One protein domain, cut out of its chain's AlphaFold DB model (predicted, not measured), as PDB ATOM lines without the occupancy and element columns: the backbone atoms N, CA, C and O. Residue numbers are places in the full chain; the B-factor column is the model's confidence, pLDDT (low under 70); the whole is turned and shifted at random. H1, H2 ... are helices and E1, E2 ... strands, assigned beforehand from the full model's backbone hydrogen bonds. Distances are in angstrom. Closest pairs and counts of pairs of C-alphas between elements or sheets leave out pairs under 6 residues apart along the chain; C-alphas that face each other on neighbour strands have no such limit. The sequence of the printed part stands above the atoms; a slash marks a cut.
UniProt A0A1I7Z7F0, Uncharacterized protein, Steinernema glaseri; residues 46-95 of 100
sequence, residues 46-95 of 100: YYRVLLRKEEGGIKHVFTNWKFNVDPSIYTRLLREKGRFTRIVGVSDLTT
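What this domain is: This is residues 46 to 95 of the 100 residues of an uncharacterized protein of Steinernema glaseri (UniProt A0A1I7Z7F0). A long, strongly twisted ribbon of three strands, in the order E2, E1, E3, has one short helix, H1, beside it near one end. The 50 printed residues include, along the chain, E1, E2, H1 and E3; the sheet is mixed, and the class is mixed, helices and strands. The whole is only just compact, close to loose, with a radius of gyration of the C-alphas of 11.5 A, and spans 33 by 20 by 16 A.

How they stand to each other: Start at E1, residues 46 to 54, the inner strand. It forms a hairpin with antiparallel E2, residues 57 to 63; find N 50 and O 61 within hydrogen-bond range, 2.9 A. E3, residues 85 to 92, is parallel to E1, with N 49 and O 89 at 2.9 A. H1, residues 72 to 79, is on the sheet but over none of its strands; its closest C-alpha to E2 is Ile 73, 6.9 A from that of Phe 62. In H1 every O i to N i+4 pair is within range.

Where its parts are: Find C-alpha 46 at (160.145, 150.725, 186.888); E1 runs 25.5 A from there. E2 runs 19.6 A and H1 10.4 A. E3 bends by 55 degrees at residue 88 and ends, 20.5 A from its start, at C-alpha 92 (177.904, 149.947, 187.695).

The domain as a whole: The C-alphas farthest apart, of Glu 80 and Thr 95, are 34.5 A apart. The printed part has no cut and no long link. Confidence is under 70 at residues 78 to 81 and 95.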
ATOM      1  N   TYR A  46     158.927 150.375 186.165       85.19
ATOM      2  CA  TYR A  46     160.145 150.725 186.888       85.19
ATOM      3  C   TYR A  46     161.300 149.836 186.440       85.19
ATOM      4  O   TYR A  46     161.169 148.609 186.441       85.19
ATOM      5  N   TYR A  47     162.430 150.447 186.107       85.94
ATOM      6  CA  TYR A  47     163.626 149.749 185.642       85.94
ATOM      7  C   TYR A  47     164.878 150.320 186.290       85.94
ATOM      8  O   TYR A  47     164.924 151.474 186.723       85.94
ATOM      9  N   ARG A  48     165.902 149.479 186.358       88.94
ATOM     10  CA  ARG A  48     167.269 149.874 186.671       88.94
ATOM     11  C   ARG A  48     168.091 149.848 185.394       88.94
ATOM     12  O   ARG A  48     167.805 149.071 184.484       88.94
ATOM     13  N   VAL A  49     169.096 150.706 185.343       89.75
ATOM     14  CA  VAL A  49     170.110 150.690 184.291       89.75
ATOM     15  C   VAL A  49     171.374 150.104 184.891       89.75
ATOM     16  O   VAL A  49     171.899 150.637 185.866       89.75
ATOM     17  N   LEU A  50     171.840 149.000 184.321       89.81
ATOM     18  CA  LEU A  50     173.105 148.385 184.692       89.81
ATOM     19  C   LEU A  50     174.136 148.759 183.640       89.81
ATOM     20  O   LEU A  50     173.931 148.487 182.457       89.81
ATOM     21  N   LEU A  51     175.213 149.403 184.072       90.88
ATOM     22  CA  LEU A  51     176.361 149.741 183.245       90.88
ATOM     23  C   LEU A  51     177.438 148.678 183.443       90.88
ATOM     24  O   LEU A  51     177.640 148.189 184.553       90.88
ATOM     25  N   ARG A  52     178.119 148.302 182.364       88.94
ATOM     26  CA  ARG A  52     179.233 147.356 182.402       88.94
ATOM     27  C   ARG A  52     180.314 147.803 181.434       88.94
ATOM     28  O   ARG A  52     180.025 148.057 180.266       88.94
ATOM     29  N   LYS A  53     181.562 147.840 181.896       88.75
ATOM     30  CA  LYS A  53     182.721 148.003 181.020       88.75
ATOM     31  C   LYS A  53     183.039 146.691 180.301       88.75
ATOM     32  O   LYS A  53     183.245 145.654 180.929       88.75
ATOM     33  N   GLU A  54     183.105 146.755 178.982       88.06
ATOM     34  CA  GLU A  54     183.603 145.697 178.108       88.06
ATOM     35  C   GLU A  54     184.772 146.228 177.264       88.06
ATOM     36  O   GLU A  54     185.069 147.422 177.276       88.06
ATOM     37  N   GLU A  55     185.461 145.343 176.542       86.44
ATOM     38  CA  GLU A  55     186.639 145.692 175.729       86.44
ATOM     39  C   GLU A  55     186.334 146.781 174.682       86.44
ATOM     40  O   GLU A  55     187.156 147.654 174.431       86.44
ATOM     41  N   GLY A  56     185.104 146.796 174.155       88.69
ATOM     42  CA  GLY A  56     184.612 147.810 173.216       88.69
ATOM     43  C   GLY A  56     183.991 149.064 173.850       88.69
ATOM     44  O   GLY A  56     183.353 149.833 173.136       88.69
ATOM     45  N   GLY A  57     184.111 149.263 175.169       88.94
ATOM     46  CA  GLY A  57     183.561 150.422 175.884       88.94
ATOM     47  C   GLY A  57     182.454 150.077 176.885       88.94
ATOM     48  O   GLY A  57     182.351 148.952 177.368       88.94
ATOM     49  N   ILE A  58     181.629 151.065 177.243       89.12
ATOM     50  CA  ILE A  58     180.553 150.887 178.230       89.12
ATOM     51  C   ILE A  58     179.298 150.364 177.531       89.12
ATOM     52  O   ILE A  58     178.743 151.019 176.649       89.12
ATOM     53  N   LYS A  59     178.810 149.205 177.973       90.25
ATOM     54  CA  LYS A  59     177.489 148.688 177.612       90.25
ATOM     55  C   LYS A  59     176.486 148.961 178.726       90.25
ATOM     56  O   LYS A  59     176.852 149.069 179.896       90.25
ATOM     57  N   HIS A  60     175.212 149.059 178.354       87.81
ATOM     58  CA  HIS A  60     174.108 149.209 179.294       87.81
ATOM     59  C   HIS A  60     173.038 148.148 179.050       87.81
ATOM     60  O   HIS A  60     172.800 147.742 177.913       87.81
ATOM     61  N   VAL A  61     172.373 147.729 180.122       87.88
ATOM     62  CA  VAL A  61     171.233 146.812 180.076       87.88
ATOM     63  C   VAL A  61     170.136 147.354 180.984       87.88
ATOM     64  O   VAL A  61     170.401 147.785 182.108       87.88
ATOM     65  N   PHE A  62     168.895 147.327 180.503       87.06
ATOM     66  CA  PHE A  62     167.732 147.615 181.333       87.06
ATOM     67  C   PHE A  62     167.268 146.350 182.052       87.06
ATOM     68  O   PHE A  62     167.038 145.315 181.425       87.06
ATOM     69  N   THR A  63     167.077 146.446 183.363       87.69
ATOM     70  CA  THR A  63     166.524 145.350 184.164       87.69
ATOM     71  C   THR A  63     165.288 145.791 184.916       87.69
ATOM     72  O   THR A  63     165.118 146.966 185.252       87.69
ATOM     73  N   ASN A  64     164.433 144.833 185.256       83.31
ATOM     74  CA  ASN A  64     163.360 145.091 186.206       83.31
ATOM     75  C   ASN A  64     163.913 145.254 187.642       83.31
ATOM     76  O   ASN A  64     165.117 145.162 187.898       83.31
ATOM     77  N   TRP A  65     163.019 145.485 188.606       74.94
ATOM     78  CA  TRP A  65     163.392 145.669 190.013       74.94
ATOM     79  C   TRP A  65     164.042 144.437 190.671       74.94
ATOM     80  O   TRP A  65     164.702 144.597 191.692       74.94
ATOM     81  N   LYS A  66     163.866 143.238 190.099       80.62
ATOM     82  CA  LYS A  66     164.496 141.981 190.538       80.62
ATOM     83  C   LYS A  66     165.827 141.699 189.825       80.62
ATOM     84  O   LYS A  66     166.323 140.588 189.932       80.62
ATOM     85  N   PHE A  67     166.379 142.665 189.086       78.25
ATOM     86  CA  PHE A  67     167.605 142.518 188.285       78.25
ATOM     87  C   PHE A  67     167.515 141.509 187.131       78.25
ATOM     88  O   PHE A  67     168.525 141.190 186.511       78.25
ATOM     89  N   ASN A  68     166.311 141.063 186.766       84.75
ATOM     90  CA  ASN A  68     166.145 140.234 185.579       84.75
ATOM     91  C   ASN A  68     166.203 141.120 184.333       84.75
ATOM     92  O   ASN A  68     165.528 142.157 184.266       84.75
ATOM     93  N   VAL A  69     166.988 140.683 183.349       81.12
ATOM     94  CA  VAL A  69     167.018 141.282 182.014       81.12
ATOM     95  C   VAL A  69     165.659 141.055 181.360       81.12
ATOM     96  O   VAL A  69     165.181 139.925 181.288       81.12
ATOM     97  N   ASP A  70     165.032 142.133 180.902       72.62
ATOM     98  CA  ASP A  70     163.749 142.079 180.205       72.62
ATOM     99  C   ASP A  70     163.904 142.741 178.824       72.62
ATOM    100  O   ASP A  70     163.868 143.970 178.715       72.62
ATOM    101  N   PRO A  71     164.083 141.941 177.754       73.50
ATOM    102  CA  PRO A  71     164.246 142.448 176.392       73.50
ATOM    103  C   PRO A  71     163.048 143.271 175.904       73.50
ATOM    104  O   PRO A  71     163.209 144.157 175.064       73.50
ATOM    105  N   SER A  72     161.850 143.034 176.458       73.56
ATOM    106  CA  SER A  72     160.636 143.771 176.091       73.56
ATOM    107  C   SER A  72     160.664 145.233 176.551       73.56
ATOM    108  O   SER A  72     159.878 146.053 176.064       73.56
ATOM    109  N   ILE A  73     161.594 145.597 177.448       72.38
ATOM    110  CA  ILE A  73     161.786 146.978 177.905       72.38
ATOM    111  C   ILE A  73     162.150 147.896 176.738       72.38
ATOM    112  O   ILE A  73     161.597 148.990 176.660       72.38
ATOM    113  N   TYR A  74     163.012 147.464 175.811       73.81
ATOM    114  CA  TYR A  74     163.377 148.289 174.654       73.81
ATOM    115  C   TYR A  74     162.150 148.618 173.803       73.81
ATOM    116  O   TYR A  74     161.936 149.773 173.441       73.81
ATOM    117  N   THR A  75     161.280 147.633 173.569       71.06
ATOM    118  CA  THR A  75     160.017 147.842 172.855       71.06
ATOM    119  C   THR A  75     159.087 148.784 173.622       71.06
ATOM    120  O   THR A  75     158.495 149.671 173.018       71.06
ATOM    121  N   ARG A  76     158.981 148.668 174.952       70.25
ATOM    122  CA  ARG A  76     158.130 149.550 175.778       70.25
ATOM    123  C   ARG A  76     158.640 150.994 175.853       70.25
ATOM    124  O   ARG A  76     157.826 151.919 175.802       70.25
ATOM    125  N   LEU A  77     159.958 151.178 175.947       70.94
ATOM    126  CA  LEU A  77     160.631 152.481 175.913       70.94
ATOM    127  C   LEU A  77     160.427 153.176 174.564       70.94
ATOM    128  O   LEU A  77     160.070 154.350 174.542       70.94
ATOM    129  N   LEU A  78     160.640 152.450 173.462       66.19
ATOM    130  CA  LEU A  78     160.614 153.009 172.107       66.19
ATOM    131  C   LEU A  78     159.199 153.203 171.560       66.19
ATOM    132  O   LEU A  78     158.971 154.135 170.794       66.19
ATOM    133  N   ARG A  79     158.262 152.309 171.896       61.66
ATOM    134  CA  ARG A  79     157.032 152.155 171.110       61.66
ATOM    135  C   ARG A  79     155.776 152.711 171.762       61.66
ATOM    136  O   ARG A  79     154.872 153.084 171.026       61.66
ATOM    137  N   GLU A  80     155.673 152.760 173.094       56.84
ATOM    138  CA  GLU A  80     154.344 152.976 173.689       56.84
ATOM    139  C   GLU A  80     154.250 154.052 174.770       56.84
ATOM    140  O   GLU A  80     153.272 154.796 174.754       56.84
ATOM    141  N   LYS A  81     155.167 154.170 175.740       62.25
ATOM    142  CA  LYS A  81     154.786 154.864 176.991       62.25
ATOM    143  C   LYS A  81     155.937 155.516 177.757       62.25
ATOM    144  O   LYS A  81     155.983 155.421 178.983       62.25
ATOM    145  N   GLY A  82     156.808 156.275 177.082       70.62
ATOM    146  CA  GLY A  82     157.905 157.023 177.728       70.62
ATOM    147  C   GLY A  82     157.484 157.775 179.005       70.62
ATOM    148  O   GLY A  82     158.141 157.661 180.038       70.62
ATOM    149  N   ARG A  83     156.300 158.410 179.012       81.25
ATOM    150  CA  ARG A  83     155.777 159.139 180.187       81.25
ATOM    151  C   ARG A  83     155.517 158.286 181.440       81.25
ATOM    152  O   ARG A  83     155.550 158.818 182.548       81.25
ATOM    153  N   PHE A  84     155.303 156.978 181.293       87.06
ATOM    154  CA  PHE A  84     155.052 156.035 182.396       87.06
ATOM    155  C   PHE A  84     156.309 155.287 182.863       87.06
ATOM    156  O   PHE A  84     156.259 154.492 183.802       87.06
ATOM    157  N   THR A  85     157.433 155.534 182.202       87.06
ATOM    158  CA  THR A  85     158.665 154.755 182.324       87.06
ATOM    159  C   THR A  85     159.544 155.506 183.350       87.06
ATOM    160  O   THR A  85     159.692 156.731 183.281       87.06
ATOM    161  N   ARG A  86     160.004 154.823 184.411       87.56
ATOM    162  CA  ARG A  86     160.813 155.390 185.506       87.56
ATOM    163  C   ARG A  86     162.104 154.598 185.750       87.56
ATOM    164  O   ARG A  86     162.052 153.420 186.106       87.56
ATOM    165  N   ILE A  87     163.253 155.274 185.643       87.75
ATOM    166  CA  ILE A  87     164.549 154.761 186.115       87.75
ATOM    167  C   ILE A  87     164.587 154.914 187.635       87.75
ATOM    168  O   ILE A  87     164.536 156.032 188.137       87.75
ATOM    169  N   VAL A  88     164.673 153.805 188.366       87.94
ATOM    170  CA  VAL A  88     164.758 153.813 189.842       87.94
ATOM    171  C   VAL A  88     166.184 153.693 190.364       87.94
ATOM    172  O   VAL A  88     166.413 153.753 191.567       87.94
ATOM    173  N   GLY A  89     167.145 153.480 189.473       88.94
ATOM    174  CA  GLY A  89     168.549 153.431 189.833       88.94
ATOM    175  C   GLY A  89     169.434 153.141 188.636       88.94
ATOM    176  O   GLY A  89     169.022 152.472 187.686       88.94
ATOM    177  N   VAL A  90     170.657 153.638 188.730       90.75
ATOM    178  CA  VAL A  90     171.760 153.309 187.835       90.75
ATOM    179  C   VAL A  90     172.820 152.630 188.688       90.75
ATOM    180  O   VAL A  90     173.075 153.061 189.813       90.75
ATOM    181  N   SER A  91     173.382 151.531 188.207       89.88
ATOM    182  CA  SER A  91     174.409 150.787 188.932       89.88
ATOM    183  C   SER A  91     175.502 150.356 187.973       89.88
ATOM    184  O   SER A  91     175.210 149.949 186.851       89.88
ATOM    185  N   ASP A  92     176.747 150.452 188.421       89.56
ATOM    186  CA  ASP A  92     177.904 149.947 187.695       89.56
ATOM    187  C   ASP A  92     178.214 148.526 188.179       89.56
ATOM    188  O   ASP A  92     178.323 148.281 189.380       89.56
ATOM    189  N   LEU A  93     178.289 147.583 187.242       85.31
ATOM    190  CA  LEU A  93     178.654 146.186 187.478       85.31
ATOM    191  C   LEU A  93     180.085 145.875 187.035       85.31
ATOM    192  O   LEU A  93     180.464 144.706 186.937       85.31
ATOM    193  N   THR A  94     180.875 146.893 186.718       81.25
ATOM    194  CA  THR A  94     182.293 146.722 186.437       81.25
ATOM    195  C   THR A  94     182.978 146.245 187.712       81.25
ATOM    196  O   THR A  94     183.236 147.022 188.626       81.25
ATOM    197  N   THR A  95     183.244 144.944 187.797       68.88
ATOM    198  CA  THR A  95     184.110 144.401 188.837       68.88
ATOM    199  C   THR A  95     185.515 144.916 188.583       68.88
ATOM    200  O   THR A  95     186.060 144.727 187.490       68.88
TER     201      THR A  95